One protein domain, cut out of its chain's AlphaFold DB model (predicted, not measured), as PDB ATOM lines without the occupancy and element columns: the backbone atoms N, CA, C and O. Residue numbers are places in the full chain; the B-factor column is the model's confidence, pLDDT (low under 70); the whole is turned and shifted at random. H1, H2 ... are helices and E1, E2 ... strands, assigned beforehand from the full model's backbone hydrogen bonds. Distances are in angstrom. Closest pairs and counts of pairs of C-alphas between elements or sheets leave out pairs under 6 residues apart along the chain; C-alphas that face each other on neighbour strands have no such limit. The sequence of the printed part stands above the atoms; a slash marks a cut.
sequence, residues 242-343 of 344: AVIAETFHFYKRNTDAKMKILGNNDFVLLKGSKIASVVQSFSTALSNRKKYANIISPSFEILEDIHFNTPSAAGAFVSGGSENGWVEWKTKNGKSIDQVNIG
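This is residues 242 to 343 of the 344 residues of an uncharacterized protein of Treponema azotonutricium (strain ATCC BAA-888 / DSM 13862 / ZAS-9) (UniProt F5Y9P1). A small twisted sheet of four antiparallel strands has the helix H3 over one face; H2 crosses H3 toward one end of the long axis, and the short helices H1 and H5 meet toward the other, with H4 between H3 and H5. The printed part has 102 residues, with five named helices and four named strands in the order H1 E1 E2 E3 H2 E4 H3 H4 H5. The sheet's order is E1 E2 E3 E4; the class is mixed, with under half of the residues in named elements. The whole is compact, with a radius of gyration of the C-alphas of 12.5 A, and spans 38 by 24 by 23 A.

H1, residues 242 to 245, only grazes the sheet and touches H5, residues 337 to 342; their closest C-alphas, Val 243 and Val 340, are 6.0 A apart. E1, residues 247 to 250, E2, residues 257 to 263, and E3, residues 266 to 269, form a meander, each strand the antiparallel neighbour of the one before. Within hydrogen-bond range are N 248 and O 259, 2.9 A, in the hairpin E1 and E2, and N 260 and O 268, 2.9 A, in the hairpin E2 and E3. E4, residues 306 to 308, is antiparallel to E3, with N 269 and O 306 at 2.8 A. H3, residues 311 to 319, is on the sheet over E3, at a height of 7.7 A, and runs along the strands, at 11 degrees to E3 on the local plane. H2, residues 283 to 291, touches H3 about perpendicular, at 76 degrees; the closest C-alphas, Ala 285 and Phe 317, are 4.9 A apart. H4, residues 325 to 328, touches H3, C-alphas 312 and 325 being closest at 3.8 A, and H5, C-alphas 326 and 337 being closest at 5.2 A. Every O i to N i+4 pair is within hydrogen-bond range in H2, H3 and H5; H1 and H4 are too short for one.

H1 begins at C-alpha 242, (-58.108, -38.100, -23.526), and H5 ends at C-alpha 342, (-52.540, -31.501, -18.463). E2 is 18.9 A long, H2 12.4 A and H3 12.1 A.

The two farthest C-alphas, Pro 298 and Gly 343, are 39.9 A apart. The printed part has no cut; the links E3 to H2 and H2 to E4 are long. Residues 280 to 284 and 343 have pLDDT under 70.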
ATOM      1  N   ALA A 242     -58.291 -38.823 -22.271       78.69
ATOM      2  CA  ALA A 242     -58.108 -38.100 -23.526       78.69
ATOM      3  C   ALA A 242     -56.793 -38.475 -24.228       78.69
ATOM      4  O   ALA A 242     -56.776 -38.609 -25.448       78.69
ATOM      5  N   VAL A 243     -55.715 -38.715 -23.473       82.06
ATOM      6  CA  VAL A 243     -54.443 -39.194 -24.038       82.06
ATOM      7  C   VAL A 243     -54.595 -40.604 -24.614       82.06
ATOM      8  O   VAL A 243     -54.075 -40.884 -25.690       82.06
ATOM      9  N   ILE A 244     -55.323 -41.486 -23.926       84.06
ATOM     10  CA  ILE A 244     -55.488 -42.895 -24.334       84.06
ATOM     11  C   ILE A 244     -56.358 -43.027 -25.596       84.06
ATOM     12  O   ILE A 244     -56.159 -43.930 -26.410       84.06
ATOM     13  N   ALA A 245     -57.318 -42.121 -25.779       82.06
ATOM     14  CA  ALA A 245     -58.193 -42.104 -26.948       82.06
ATOM     15  C   ALA A 245     -57.516 -41.562 -28.223       82.06
ATOM     16  O   ALA A 245     -58.053 -41.729 -29.320       82.06
ATOM     17  N   GLU A 246     -56.357 -40.914 -28.099       90.44
ATOM     18  CA  GLU A 246     -55.725 -40.167 -29.182       90.44
ATOM     19  C   GLU A 246     -54.681 -40.996 -29.953       90.44
ATOM     20  O   GLU A 246     -54.082 -41.948 -29.448       90.44
ATOM     21  N   THR A 247     -54.454 -40.631 -31.218       94.44
ATOM     22  CA  THR A 247     -53.318 -41.124 -32.007       94.44
ATOM     23  C   THR A 247     -52.297 -40.010 -32.183       94.44
ATOM     24  O   THR A 247     -52.582 -38.956 -32.755       94.44
ATOM     25  N   PHE A 248     -51.078 -40.267 -31.723       96.25
ATOM     26  CA  PHE A 248     -49.970 -39.333 -31.832       96.25
ATOM     27  C   PHE A 248     -49.131 -39.622 -33.071       96.25
ATOM     28  O   PHE A 248     -49.001 -40.759 -33.513       96.25
ATOM     29  N   HIS A 249     -48.540 -38.570 -33.612       97.06
ATOM     30  CA  HIS A 249     -47.781 -38.550 -34.844       97.06
ATOM     31  C   HIS A 249     -46.382 -37.978 -34.602       97.06
ATOM     32  O   HIS A 249     -46.197 -37.115 -33.740       97.06
ATOM     33  N   PHE A 250     -45.406 -38.442 -35.382       95.25
ATOM     34  CA  PHE A 250     -44.012 -38.012 -35.293       95.25
ATOM     35  C   PHE A 250     -43.413 -37.803 -36.692       95.25
ATOM     36  O   PHE A 250     -43.352 -38.736 -37.497       95.25
ATOM     37  N   TYR A 251     -42.938 -36.581 -36.959       88.75
ATOM     38  CA  TYR A 251     -42.554 -36.117 -38.304       88.75
ATOM     39  C   TYR A 251     -41.113 -35.586 -38.434       88.75
ATOM     40  O   TYR A 251     -40.757 -34.974 -39.441       88.75
ATOM     41  N   LYS A 252     -40.252 -35.763 -37.426       83.25
ATOM     42  CA  LYS A 252     -38.864 -35.272 -37.504       83.25
ATOM     43  C   LYS A 252     -38.008 -36.127 -38.437       83.25
ATOM     44  O   LYS A 252     -38.204 -37.325 -38.540       83.25
ATOM     45  N   ARG A 253     -36.976 -35.532 -39.047       77.38
ATOM     46  CA  ARG A 253     -35.943 -36.258 -39.823       77.38
ATOM     47  C   ARG A 253     -36.523 -37.152 -40.939       77.38
ATOM     48  O   ARG A 253     -36.037 -38.258 -41.156       77.38
ATOM     49  N   ASN A 254     -37.538 -36.655 -41.653       82.00
ATOM     50  CA  ASN A 254     -38.227 -37.350 -42.753       82.00
ATOM     51  C   ASN A 254     -38.923 -38.665 -42.350       82.00
ATOM     52  O   ASN A 254     -39.057 -39.571 -43.170       82.00
ATOM     53  N   THR A 255     -39.369 -38.777 -41.099       91.00
ATOM     54  CA  THR A 255     -40.197 -39.899 -40.638       91.00
ATOM     55  C   THR A 255     -41.687 -39.590 -40.767       91.00
ATOM     56  O   THR A 255     -42.088 -38.430 -40.810       91.00
ATOM     57  N   ASP A 256     -42.513 -40.631 -40.764       94.12
ATOM     58  CA  ASP A 256     -43.973 -40.534 -40.659       94.12
ATOM     59  C   ASP A 256     -44.455 -41.703 -39.805       94.12
ATOM     60  O   ASP A 256     -44.733 -42.795 -40.301       94.12
ATOM     61  N   ALA A 257     -44.443 -41.497 -38.492       96.75
ATOM     62  CA  ALA A 257     -44.751 -42.530 -37.517       96.75
ATOM     63  C   ALA A 257     -46.008 -42.194 -36.724       96.75
ATOM     64  O   ALA A 257     -46.289 -41.026 -36.444       96.75
ATOM     65  N   LYS A 258     -46.747 -43.236 -36.333       97.12
ATOM     66  CA  LYS A 258     -47.977 -43.131 -35.545       97.12
ATOM     67  C   LYS A 258     -47.877 -43.983 -34.294       97.12
ATOM     68  O   LYS A 258     -47.374 -45.099 -34.352       97.12
ATOM     69  N   MET A 259     -48.397 -43.478 -33.186       97.06
ATOM     70  CA  MET A 259     -48.352 -44.150 -31.897       97.06
ATOM     71  C   MET A 259     -49.688 -44.033 -31.166       97.06
ATOM     72  O   MET A 259     -50.318 -42.975 -31.179       97.06
ATOM     73  N   LYS A 260     -50.097 -45.114 -30.500       95.19
ATOM     74  CA  LYS A 260     -51.181 -45.113 -29.511       95.19
ATOM     75  C   LYS A 260     -50.624 -45.309 -28.113       95.19
ATOM     76  O   LYS A 260     -49.600 -45.965 -27.940       95.19
ATOM     77  N   ILE A 261     -51.310 -44.759 -27.121       91.56
ATOM     78  CA  ILE A 261     -50.922 -44.891 -25.719       91.56
ATOM     79  C   ILE A 261     -52.021 -45.670 -25.010       91.56
ATOM     80  O   ILE A 261     -53.147 -45.201 -24.926       91.56
ATOM     81  N   LEU A 262     -51.714 -46.878 -24.543       82.06
ATOM     82  CA  LEU A 262     -52.699 -47.771 -23.918       82.06
ATOM     83  C   LEU A 262     -52.660 -47.709 -22.384       82.06
ATOM     84  O   LEU A 262     -53.570 -48.190 -21.712       82.06
ATOM     85  N   GLY A 263     -51.618 -47.096 -21.820       78.75
ATOM     86  CA  GLY A 263     -51.452 -46.885 -20.387       78.75
ATOM     87  C   GLY A 263     -50.133 -46.186 -20.067       78.75
ATOM     88  O   GLY A 263     -49.345 -45.890 -20.961       78.75
ATOM     89  N   ASN A 264     -49.869 -45.944 -18.780       73.19
ATOM     90  CA  ASN A 264     -48.733 -45.123 -18.324       73.19
ATOM     91  C   ASN A 264     -47.349 -45.609 -18.803       73.19
ATOM     92  O   ASN A 264     -46.421 -44.809 -18.839       73.19
ATOM     93  N   ASN A 265     -47.213 -46.888 -19.169       80.50
ATOM     94  CA  ASN A 265     -45.977 -47.495 -19.673       80.50
ATOM     95  C   ASN A 265     -46.219 -48.327 -20.947       80.50
ATOM     96  O   ASN A 265     -45.482 -49.278 -21.188       80.50
ATOM     97  N   ASP A 266     -47.274 -48.043 -21.716       86.00
ATOM     98  CA  ASP A 266     -47.587 -48.807 -22.930       86.00
ATOM     99  C   ASP A 266     -47.808 -47.870 -24.119       86.00
ATOM    100  O   ASP A 266     -48.884 -47.292 -24.301       86.00
ATOM    101  N   PHE A 267     -46.738 -47.692 -24.891       92.62
ATOM    102  CA  PHE A 267     -46.646 -46.801 -26.040       92.62
ATOM    103  C   PHE A 267     -46.441 -47.644 -27.297       92.62
ATOM    104  O   PHE A 267     -45.357 -48.178 -27.532       92.62
ATOM    105  N   VAL A 268     -47.493 -47.777 -28.096       95.19
ATOM    106  CA  VAL A 268     -47.551 -48.692 -29.236       95.19
ATOM    107  C   VAL A 268     -47.277 -47.928 -30.518       95.19
ATOM    108  O   VAL A 268     -48.137 -47.185 -30.992       95.19
ATOM    109  N   LEU A 269     -46.087 -48.105 -31.086       96.81
ATOM    110  CA  LEU A 269     -45.763 -47.642 -32.431       96.81
ATOM    111  C   LEU A 269     -46.491 -48.531 -33.442       96.81
ATOM    112  O   LEU A 269     -46.281 -49.739 -33.463       96.81
ATOM    113  N   LEU A 270     -47.335 -47.932 -34.275       96.06
ATOM    114  CA  LEU A 270     -48.226 -48.665 -35.165       96.06
ATOM    115  C   LEU A 270     -47.503 -49.169 -36.417       96.06
ATOM    116  O   LEU A 270     -46.651 -48.472 -36.984       96.06
ATOM    117  N   LYS A 271     -47.931 -50.332 -36.905       95.56
ATOM    118  CA  LYS A 271     -47.626 -50.854 -38.237       95.56
ATOM    119  C   LYS A 271     -47.853 -49.792 -39.319       95.56
ATOM    120  O   LYS A 271     -48.816 -49.025 -39.282       95.56
ATOM    121  N   GLY A 272     -46.961 -49.767 -40.304       93.62
ATOM    122  CA  GLY A 272     -46.937 -48.795 -41.397       93.62
ATOM    123  C   GLY A 272     -46.209 -47.491 -41.057       93.62
ATOM    124  O   GLY A 272     -46.115 -46.604 -41.902       93.62
ATOM    125  N   SER A 273     -45.688 -47.348 -39.832       96.56
ATOM    126  CA  SER A 273     -44.873 -46.190 -39.451       96.56
ATOM    127  C   SER A 273     -43.546 -46.180 -40.213       96.56
ATOM    128  O   SER A 273     -42.812 -47.169 -40.200       96.56
ATOM    129  N   LYS A 274     -43.207 -45.048 -40.829       95.31
ATOM    130  CA  LYS A 274     -41.922 -44.803 -41.493       95.31
ATOM    131  C   LYS A 274     -40.929 -44.194 -40.522       95.31
ATOM    132  O   LYS A 274     -41.238 -43.218 -39.840       95.31
ATOM    133  N   ILE A 275     -39.727 -44.749 -40.484       94.25
ATOM    134  CA  ILE A 275     -38.680 -44.410 -39.515       94.25
ATOM    135  C   ILE A 275     -37.420 -43.901 -40.230       94.25
ATOM    136  O   ILE A 275     -37.254 -44.086 -41.433       94.25
ATOM    137  N   ALA A 276     -36.509 -43.265 -39.495       90.31
ATOM    138  CA  ALA A 276     -35.271 -42.752 -40.067       90.31
ATOM    139  C   ALA A 276     -34.356 -43.904 -40.510       90.31
ATOM    140  O   ALA A 276     -34.158 -44.873 -39.764       90.31
ATOM    141  N   SER A 277     -33.762 -43.759 -41.697       84.94
ATOM    142  CA  SER A 277     -32.853 -44.748 -42.287       84.94
ATOM    143  C   SER A 277     -31.489 -44.813 -41.603       84.94
ATOM    144  O   SER A 277     -30.806 -45.834 -41.658       84.94
ATOM    145  N   VAL A 278     -31.099 -43.731 -40.925       78.88
ATOM    146  CA  VAL A 278     -29.824 -43.604 -40.218       78.88
ATOM    147  C   VAL A 278     -30.074 -43.518 -38.717       78.88
ATOM    148  O   VAL A 278     -30.941 -42.777 -38.255       78.88
ATOM    149  N   VAL A 279     -29.269 -44.252 -37.953       74.75
ATOM    150  CA  VAL A 279     -29.225 -44.177 -36.492       74.75
ATOM    151  C   VAL A 279     -27.940 -43.447 -36.112       74.75
ATOM    152  O   VAL A 279     -26.852 -43.857 -36.508       74.75
ATOM    153  N   GLN A 280     -28.054 -42.347 -35.373       64.19
ATOM    154  CA  GLN A 280     -26.911 -41.685 -34.743       64.19
ATOM    155  C   GLN A 280     -26.340 -42.608 -33.657       64.19
ATOM    156  O   GLN A 280     -27.078 -43.422 -33.108       64.19
ATOM    157  N   SER A 281     -25.048 -42.498 -33.337       54.59
ATOM    158  CA  SER A 281     -24.324 -43.350 -32.372       54.59
ATOM    159  C   SER A 281     -24.808 -43.198 -30.914       54.59
ATOM    160  O   SER A 281     -24.047 -42.818 -30.030       54.59
ATOM    161  N   PHE A 282     -26.083 -43.490 -30.653       53.97
ATOM    162  CA  PHE A 282     -26.734 -43.499 -29.351       53.97
ATOM    163  C   PHE A 282     -27.156 -44.935 -29.011       53.97
ATOM    164  O   PHE A 282     -27.791 -45.627 -29.813       53.97
ATOM    165  N   SER A 283     -26.778 -45.398 -27.818       62.31
ATOM    166  CA  SER A 283     -26.767 -46.822 -27.451       62.31
ATOM    167  C   SER A 283     -28.149 -47.491 -27.470       62.31
ATOM    168  O   SER A 283     -28.259 -48.668 -27.826       62.31
ATOM    169  N   THR A 284     -29.219 -46.758 -27.148       68.12
ATOM    170  CA  THR A 284     -30.573 -47.323 -27.005       68.12
ATOM    171  C   THR A 284     -31.322 -47.452 -28.332       68.12
ATOM    172  O   THR A 284     -31.914 -48.500 -28.593       68.12
ATOM    173  N   ALA A 285     -31.254 -46.443 -29.208       78.44
ATOM    174  CA  ALA A 285     -31.880 -46.486 -30.533       78.44
ATOM    175  C   ALA A 285     -31.275 -47.604 -31.396       78.44
ATOM    176  O   ALA A 285     -32.008 -48.362 -32.034       78.44
ATOM    177  N   LEU A 286     -29.948 -47.769 -31.341       80.88
ATOM    178  CA  LEU A 286     -29.243 -48.836 -32.050       80.88
ATOM    179  C   LEU A 286     -29.636 -50.229 -31.534       80.88
ATOM    180  O   LEU A 286     -29.887 -51.133 -32.329       80.88
ATOM    181  N   SER A 287     -29.726 -50.394 -30.212       82.19
ATOM    182  CA  SER A 287     -30.140 -51.661 -29.594       82.19
ATOM    183  C   SER A 287     -31.573 -52.040 -29.981       82.19
ATOM    184  O   SER A 287     -31.815 -53.179 -30.377       82.19
ATOM    185  N   ASN A 288     -32.510 -51.085 -29.967       85.06
ATOM    186  CA  ASN A 288     -33.892 -51.331 -30.394       85.06
ATOM    187  C   ASN A 288     -33.992 -51.621 -31.901       85.06
ATOM    188  O   ASN A 288     -34.707 -52.534 -32.299       85.06
ATOM    189  N   ARG A 289     -33.241 -50.907 -32.749       86.38
ATOM    190  CA  ARG A 289     -33.178 -51.187 -34.194       86.38
ATOM    191  C   ARG A 289     -32.672 -52.592 -34.503       86.38
ATOM    192  O   ARG A 289     -33.225 -53.235 -35.384       86.38
ATOM    193  N   LYS A 290     -31.684 -53.091 -33.752       87.00
ATOM    194  CA  LYS A 290     -31.228 -54.488 -33.852       87.00
ATOM    195  C   LYS A 290     -32.291 -55.474 -33.366       87.00
ATOM    196  O   LYS A 290     -32.542 -56.466 -34.040       87.00
ATOM    197  N   LYS A 291     -32.926 -55.187 -32.225       87.94
ATOM    198  CA  LYS A 291     -33.975 -56.030 -31.628       87.94
ATOM    199  C   LYS A 291     -35.163 -56.249 -32.572       87.94
ATOM    200  O   LYS A 291     -35.670 -57.359 -32.634       87.94
ATOM    201  N   TYR A 292     -35.584 -55.209 -33.291       88.44
ATOM    202  CA  TYR A 292     -36.748 -55.231 -34.186       88.44
ATOM    203  C   TYR A 292     -36.372 -55.307 -35.675       88.44
ATOM    204  O   TYR A 292     -37.183 -54.976 -36.534       88.44
ATOM    205  N   ALA A 293     -35.142 -55.715 -36.009       88.19
ATOM    206  CA  ALA A 293     -34.649 -55.702 -37.389       88.19
ATOM    207  C   ALA A 293     -35.489 -56.568 -38.346       88.19
ATOM    208  O   ALA A 293     -35.628 -56.232 -39.517       88.19
ATOM    209  N   ASN A 294     -36.077 -57.656 -37.846       89.81
ATOM    210  CA  ASN A 294     -36.915 -58.584 -38.609       89.81
ATOM    211  C   ASN A 294     -38.285 -58.010 -39.013       89.81
ATOM    212  O   ASN A 294     -38.916 -58.551 -39.916       89.81
ATOM    213  N   ILE A 295     -38.736 -56.935 -38.366       90.12
ATOM    214  CA  ILE A 295     -40.030 -56.286 -38.634       90.12
ATOM    215  C   ILE A 295     -39.866 -54.872 -39.211       90.12
ATOM    216  O   ILE A 295     -40.818 -54.095 -39.234       90.12
ATOM    217  N   ILE A 296     -38.664 -54.529 -39.680       90.25
ATOM    218  CA  ILE A 296     -38.382 -53.300 -40.428       90.25
ATOM    219  C   ILE A 296     -38.198 -53.687 -41.895       90.25
ATOM    220  O   ILE A 296     -37.323 -54.483 -42.233       90.25
ATOM    221  N   SER A 297     -39.014 -53.122 -42.780       89.56
ATOM    222  CA  SER A 297     -38.885 -53.353 -44.218       89.56
ATOM    223  C   SER A 297     -37.596 -52.723 -44.780       89.56
ATOM    224  O   SER A 297     -37.068 -51.764 -44.208       89.56
ATOM    225  N   PRO A 298     -37.124 -53.158 -45.965       89.38
ATOM    226  CA  PRO A 298     -36.030 -52.483 -46.670       89.38
ATOM    227  C   PRO A 298     -36.289 -50.993 -46.964       89.38
ATOM    228  O   PRO A 298     -35.347 -50.231 -47.153       89.38
ATOM    229  N   SER A 299     -37.558 -50.567 -46.991       89.38
ATOM    230  CA  SER A 299     -37.975 -49.170 -47.162       89.38
ATOM    231  C   SER A 299     -38.116 -48.397 -45.842       89.38
ATOM    232  O   SER A 299     -38.656 -47.292 -45.854       89.38
ATOM    233  N   PHE A 300     -37.633 -48.950 -44.722       92.12
ATOM    234  CA  PHE A 300     -37.715 -48.365 -43.377       92.12
ATOM    235  C   PHE A 300     -39.155 -48.135 -42.895       92.12
ATOM    236  O   PHE A 300     -39.480 -47.114 -42.286       92.12
ATOM    237  N   GLU A 301     -40.020 -49.114 -43.147       94.25
ATOM    238  CA  GLU A 301     -41.399 -49.148 -42.664       94.25
ATOM    239  C   GLU A 301     -41.589 -50.286 -41.657       94.25
ATOM    240  O   GLU A 301     -41.050 -51.380 -41.823       94.25
ATOM    241  N   ILE A 302     -42.347 -50.022 -40.596       94.19
ATOM    242  CA  ILE A 302     -42.639 -50.994 -39.541       94.19
ATOM    243  C   ILE A 302     -43.732 -51.969 -39.989       94.19
ATOM    244  O   ILE A 302     -44.826 -51.553 -40.362       94.19
ATOM    245  N   LEU A 303     -43.453 -53.271 -39.929       86.88
ATOM    246  CA  LEU A 303     -44.339 -54.328 -40.428       86.88
ATOM    247  C   LEU A 303     -45.369 -54.818 -39.397       86.88
ATOM    248  O   LEU A 303     -46.406 -55.359 -39.791       86.88
ATOM    249  N   GLU A 304     -45.113 -54.593 -38.107       90.75
ATOM    250  CA  GLU A 304     -45.934 -55.023 -36.964       90.75
ATOM    251  C   GLU A 304     -45.902 -53.975 -35.844       90.75
ATOM    252  O   GLU A 304     -44.938 -53.222 -35.737       90.75
ATOM    253  N   ASP A 305     -46.932 -53.925 -35.000       93.56
ATOM    254  CA  ASP A 305     -46.979 -52.984 -33.876       93.56
ATOM    255  C   ASP A 305     -45.833 -53.238 -32.874       93.56
ATOM    256  O   ASP A 305     -45.510 -54.380 -32.542       93.56
ATOM    257  N   ILE A 306     -45.214 -52.166 -32.364       92.38
ATOM    258  CA  ILE A 306     -44.077 -52.245 -31.434       92.38
ATOM    259  C   ILE A 306     -44.407 -51.536 -30.125       92.38
ATOM    260  O   ILE A 306     -44.662 -50.334 -30.106       92.38
ATOM    261  N   HIS A 307     -44.308 -52.266 -29.017       92.31
ATOM    262  CA  HIS A 307     -44.521 -51.730 -27.675       92.31
ATOM    263  C   HIS A 307     -43.239 -51.136 -27.080       92.31
ATOM    264  O   HIS A 307     -42.186 -51.782 -27.049       92.31
ATOM    265  N   PHE A 308     -43.355 -49.922 -26.543       89.56
ATOM    266  CA  PHE A 308     -42.322 -49.235 -25.777       89.56
ATOM    267  C   PHE A 308     -42.836 -48.860 -24.387       89.56
ATOM    268  O   PHE A 308     -43.992 -48.490 -24.216       89.56
ATOM    269  N   ASN A 309     -41.933 -48.871 -23.402       86.81
ATOM    270  CA  ASN A 309     -42.265 -48.484 -22.028       86.81
ATOM    271  C   ASN A 309     -42.292 -46.961 -21.818       86.81
ATOM    272  O   ASN A 309     -42.786 -46.493 -20.798       86.81
ATOM    273  N   THR A 310     -41.722 -46.185 -22.748       88.81
ATOM    274  CA  THR A 310     -41.688 -44.718 -22.683       88.81
ATOM    275  C   THR A 310     -41.864 -44.104 -24.075       88.81
ATOM    276  O   THR A 310     -41.392 -44.679 -25.065       88.81
ATOM    277  N   PRO A 311     -42.458 -42.899 -24.179       91.94
ATOM    278  CA  PRO A 311     -42.635 -42.232 -25.465       91.94
ATOM    279  C   PRO A 311     -41.288 -41.777 -26.045       91.94
ATOM    280  O   PRO A 311     -41.117 -41.734 -27.261       91.94
ATOM    281  N   SER A 312     -40.299 -41.480 -25.192       92.62
ATOM    282  CA  SER A 312     -38.939 -41.131 -25.622       92.62
ATOM    283  C   SER A 312     -38.215 -42.313 -26.260       92.62
ATOM    284  O   SER A 312     -37.510 -42.123 -27.244       92.62
ATOM    285  N   ALA A 313     -38.410 -43.542 -25.763       89.94
ATOM    286  CA  ALA A 313     -37.841 -44.729 -26.400       89.94
ATOM    287  C   ALA A 313     -38.459 -44.980 -27.785       89.94
ATOM    288  O   ALA A 313     -37.722 -45.274 -28.728       89.94
ATOM    289  N   ALA A 314     -39.780 -44.801 -27.918       93.44
ATOM    290  CA  ALA A 314     -40.470 -44.870 -29.205       93.44
ATOM    291  C   ALA A 314     -39.968 -43.786 -30.174       93.44
ATOM    292  O   ALA A 314     -39.618 -44.083 -31.315       93.44
ATOM    293  N   GLY A 315     -39.857 -42.537 -29.708       93.25
ATOM    294  CA  GLY A 315     -39.355 -41.415 -30.506       93.25
ATOM    295  C   GLY A 315     -37.906 -41.622 -30.949       93.25
ATOM    296  O   GLY A 315     -37.587 -41.433 -32.119       93.25
ATOM    297  N   ALA A 316     -37.050 -42.115 -30.050       91.31
ATOM    298  CA  ALA A 316     -35.654 -42.391 -30.360       91.31
ATOM    299  C   ALA A 316     -35.478 -43.544 -31.350       91.31
ATOM    300  O   ALA A 316     -34.601 -43.506 -32.215       91.31
ATOM    301  N   PHE A 317     -36.335 -44.563 -31.255       92.75
ATOM    302  CA  PHE A 317     -36.404 -45.605 -32.267       92.75
ATOM    303  C   PHE A 317     -36.827 -45.018 -33.615       92.75
ATOM    304  O   PHE A 317     -36.180 -45.296 -34.615       92.75
ATOM    305  N   VAL A 318     -37.856 -44.174 -33.676       94.12
ATOM    306  CA  VAL A 318     -38.304 -43.554 -34.934       94.12
ATOM    307  C   VAL A 318     -37.215 -42.667 -35.547       94.12
ATOM    308  O   VAL A 318     -36.840 -42.899 -36.695       94.12
ATOM    309  N   SER A 319     -36.663 -41.711 -34.795       89.81
ATOM    310  CA  SER A 319     -35.749 -40.674 -35.304       89.81
ATOM    311  C   SER A 319     -34.276 -41.097 -35.398       89.81
ATOM    312  O   SER A 319     -33.450 -40.367 -35.963       89.81
ATOM    313  N   GLY A 320     -33.927 -42.249 -34.816       85.44
ATOM    314  CA  GLY A 320     -32.558 -42.751 -34.746       85.44
ATOM    315  C   GLY A 320     -31.641 -41.947 -33.816       85.44
ATOM    316  O   GLY A 320     -30.427 -42.033 -33.961       85.44
ATOM    317  N   GLY A 321     -32.167 -41.139 -32.892       82.88
ATOM    318  CA  GLY A 321     -31.379 -40.351 -31.931       82.88
ATOM    319  C   GLY A 321     -32.141 -40.091 -30.632       82.88
ATOM    320  O   GLY A 321     -33.274 -40.518 -30.497       82.88
ATOM    321  N   SER A 322     -31.532 -39.420 -29.654       82.44
ATOM    322  CA  SER A 322     -32.251 -39.054 -28.422       82.44
ATOM    323  C   SER A 322     -33.379 -38.056 -28.721       82.44
ATOM    324  O   SER A 322     -33.153 -37.080 -29.436       82.44
ATOM    325  N   GLU A 323     -34.574 -38.284 -28.170       83.56
ATOM    326  CA  GLU A 323     -35.747 -37.415 -28.332       83.56
ATOM    327  C   GLU A 323     -36.504 -37.263 -27.009       83.56
ATOM    328  O   GLU A 323     -36.585 -38.198 -26.206       83.56
ATOM    329  N   ASN A 324     -37.134 -36.103 -26.817       89.12
ATOM    330  CA  ASN A 324     -38.097 -35.899 -25.740       89.12
ATOM    331  C   ASN A 324     -39.502 -36.314 -26.206       89.12
ATOM    332  O   ASN A 324     -40.263 -35.504 -26.733       89.12
ATOM    333  N   GLY A 325     -39.860 -37.583 -26.008       89.00
ATOM    334  CA  GLY A 325     -41.111 -38.134 -26.533       89.00
ATOM    335  C   GLY A 325     -42.374 -37.410 -26.053       89.00
ATOM    336  O   GLY A 325     -43.333 -37.305 -26.807       89.00
ATOM    337  N   TRP A 326     -42.380 -36.847 -24.846       89.62
ATOM    338  CA  TRP A 326     -43.550 -36.139 -24.309       89.62
ATOM    339  C   TRP A 326     -43.917 -34.868 -25.089       89.62
ATOM    340  O   TRP A 326     -45.078 -34.457 -25.093       89.62
ATOM    341  N   VAL A 327     -42.938 -34.282 -25.783       89.44
ATOM    342  CA  VAL A 327     -43.083 -33.056 -26.582       89.44
ATOM    343  C   VAL A 327     -43.211 -33.362 -28.076       89.44
ATOM    344  O   VAL A 327     -43.958 -32.693 -28.791       89.44
ATOM    345  N   GLU A 328     -42.473 -34.363 -28.555       92.50
ATOM    346  CA  GLU A 328     -42.324 -34.622 -29.991       92.50
ATOM    347  C   GLU A 328     -43.471 -35.417 -30.607       92.50
ATOM    348  O   GLU A 328     -43.795 -35.230 -31.781       92.50
ATOM    349  N   TRP A 329     -44.108 -36.284 -29.822       95.19
ATOM    350  CA  TRP A 329     -45.321 -36.972 -30.240       95.19
ATOM    351  C   TRP A 329     -46.499 -36.005 -30.163       95.19
ATOM    352  O   TRP A 329     -46.838 -35.520 -29.081       95.19
ATOM    353  N   LYS A 330     -47.123 -35.722 -31.311       95.00
ATOM    354  CA  LYS A 330     -48.175 -34.704 -31.431       95.00
ATOM    355  C   LYS A 330     -49.457 -35.252 -32.030       95.00
ATOM    356  O   LYS A 330     -49.422 -36.101 -32.911       95.00
ATOM    357  N   THR A 331     -50.601 -34.741 -31.595       93.56
ATOM    358  CA  THR A 331     -51.880 -35.003 -32.263       93.56
ATOM    359  C   THR A 331     -51.884 -34.393 -33.666       93.56
ATOM    360  O   THR A 331     -51.026 -33.573 -34.008       93.56
ATOM    361  N   LYS A 332     -52.894 -34.718 -34.481       89.88
ATOM    362  CA  LYS A 332     -53.093 -34.066 -35.792       89.88
ATOM    363  C   LYS A 332     -53.205 -32.540 -35.704       89.88
ATOM    364  O   LYS A 332     -52.862 -31.852 -36.657       89.88
ATOM    365  N   ASN A 333     -53.641 -32.022 -34.556       87.69
ATOM    366  CA  ASN A 333     -53.779 -30.589 -34.294       87.69
ATOM    367  C   ASN A 333     -52.501 -29.966 -33.699       87.69
ATOM    368  O   ASN A 333     -52.517 -28.814 -33.280       87.69
ATOM    369  N   GLY A 334     -51.400 -30.721 -33.619       89.44
ATOM    370  CA  GLY A 334     -50.099 -30.228 -33.168       89.44
ATOM    371  C   GLY A 334     -49.899 -30.172 -31.650       89.44
ATOM    372  O   GLY A 334     -48.836 -29.724 -31.222       89.44
ATOM    373  N   LYS A 335     -50.861 -30.643 -30.839       91.00
ATOM    374  CA  LYS A 335     -50.724 -30.705 -29.371       91.00
ATOM    375  C   LYS A 335     -49.841 -31.885 -28.961       91.00
ATOM    376  O   LYS A 335     -50.043 -32.985 -29.467       91.00
ATOM    377  N   SER A 336     -48.880 -31.680 -28.064       92.88
ATOM    378  CA  SER A 336     -48.014 -32.750 -27.545       92.88
ATOM    379  C   SER A 336     -48.732 -33.656 -26.536       92.88
ATOM    380  O   SER A 336     -49.796 -33.296 -26.031       92.88
ATOM    381  N   ILE A 337     -48.142 -34.810 -26.194       89.31
ATOM    382  CA  ILE A 337     -48.673 -35.685 -25.130       89.31
ATOM    383  C   ILE A 337     -48.842 -34.899 -23.825       89.31
ATOM    384  O   ILE A 337     -49.896 -34.983 -23.201       89.31
ATOM    385  N   ASP A 338     -47.841 -34.101 -23.436       87.50
ATOM    386  CA  ASP A 338     -47.916 -33.277 -22.222       87.50
ATOM    387  C   ASP A 338     -49.093 -32.296 -22.252       87.50
ATOM    388  O   ASP A 338     -49.819 -32.173 -21.267       87.50
ATOM    389  N   GLN A 339     -49.322 -31.641 -23.392       85.38
ATOM    390  CA  GLN A 339     -50.421 -30.687 -23.549       85.38
ATOM    391  C   GLN A 339     -51.793 -31.368 -23.495       85.38
ATOM    392  O   GLN A 339     -52.730 -30.809 -22.939       85.38
ATOM    393  N   VAL A 340     -51.926 -32.579 -24.045       85.19
ATOM    394  CA  VAL A 340     -53.177 -33.355 -23.956       85.19
ATOM    395  C   VAL A 340     -53.398 -33.887 -22.535       85.19
ATOM    396  O   VAL A 340     -54.536 -34.017 -22.089       85.19
ATOM    397  N   ASN A 341     -52.320 -34.187 -21.806       79.56
ATOM    398  CA  ASN A 341     -52.405 -34.792 -20.483       79.56
ATOM    399  C   ASN A 341     -52.736 -33.797 -19.361       79.56
ATOM    400  O   ASN A 341     -53.395 -34.175 -18.398       79.56
ATOM    401  N   ILE A 342     -52.285 -32.544 -19.472       73.56
ATOM    402  CA  ILE A 342     -52.540 -31.501 -18.463       73.56
ATOM    403  C   ILE A 342     -54.002 -31.011 -18.513       73.56
ATOM    404  O   ILE A 342     -54.503 -30.516 -17.507       73.56
ATOM    405  N   GLY A 343     -54.710 -31.231 -19.630       58.94
ATOM    406  CA  GLY A 343     -55.983 -30.558 -19.897       58.94
ATOM    407  C   GLY A 343     -55.757 -29.064 -20.158       58.94
ATOM    408  O   GLY A 343     -54.744 -28.504 -19.743       58.94
TER     409      GLY A 343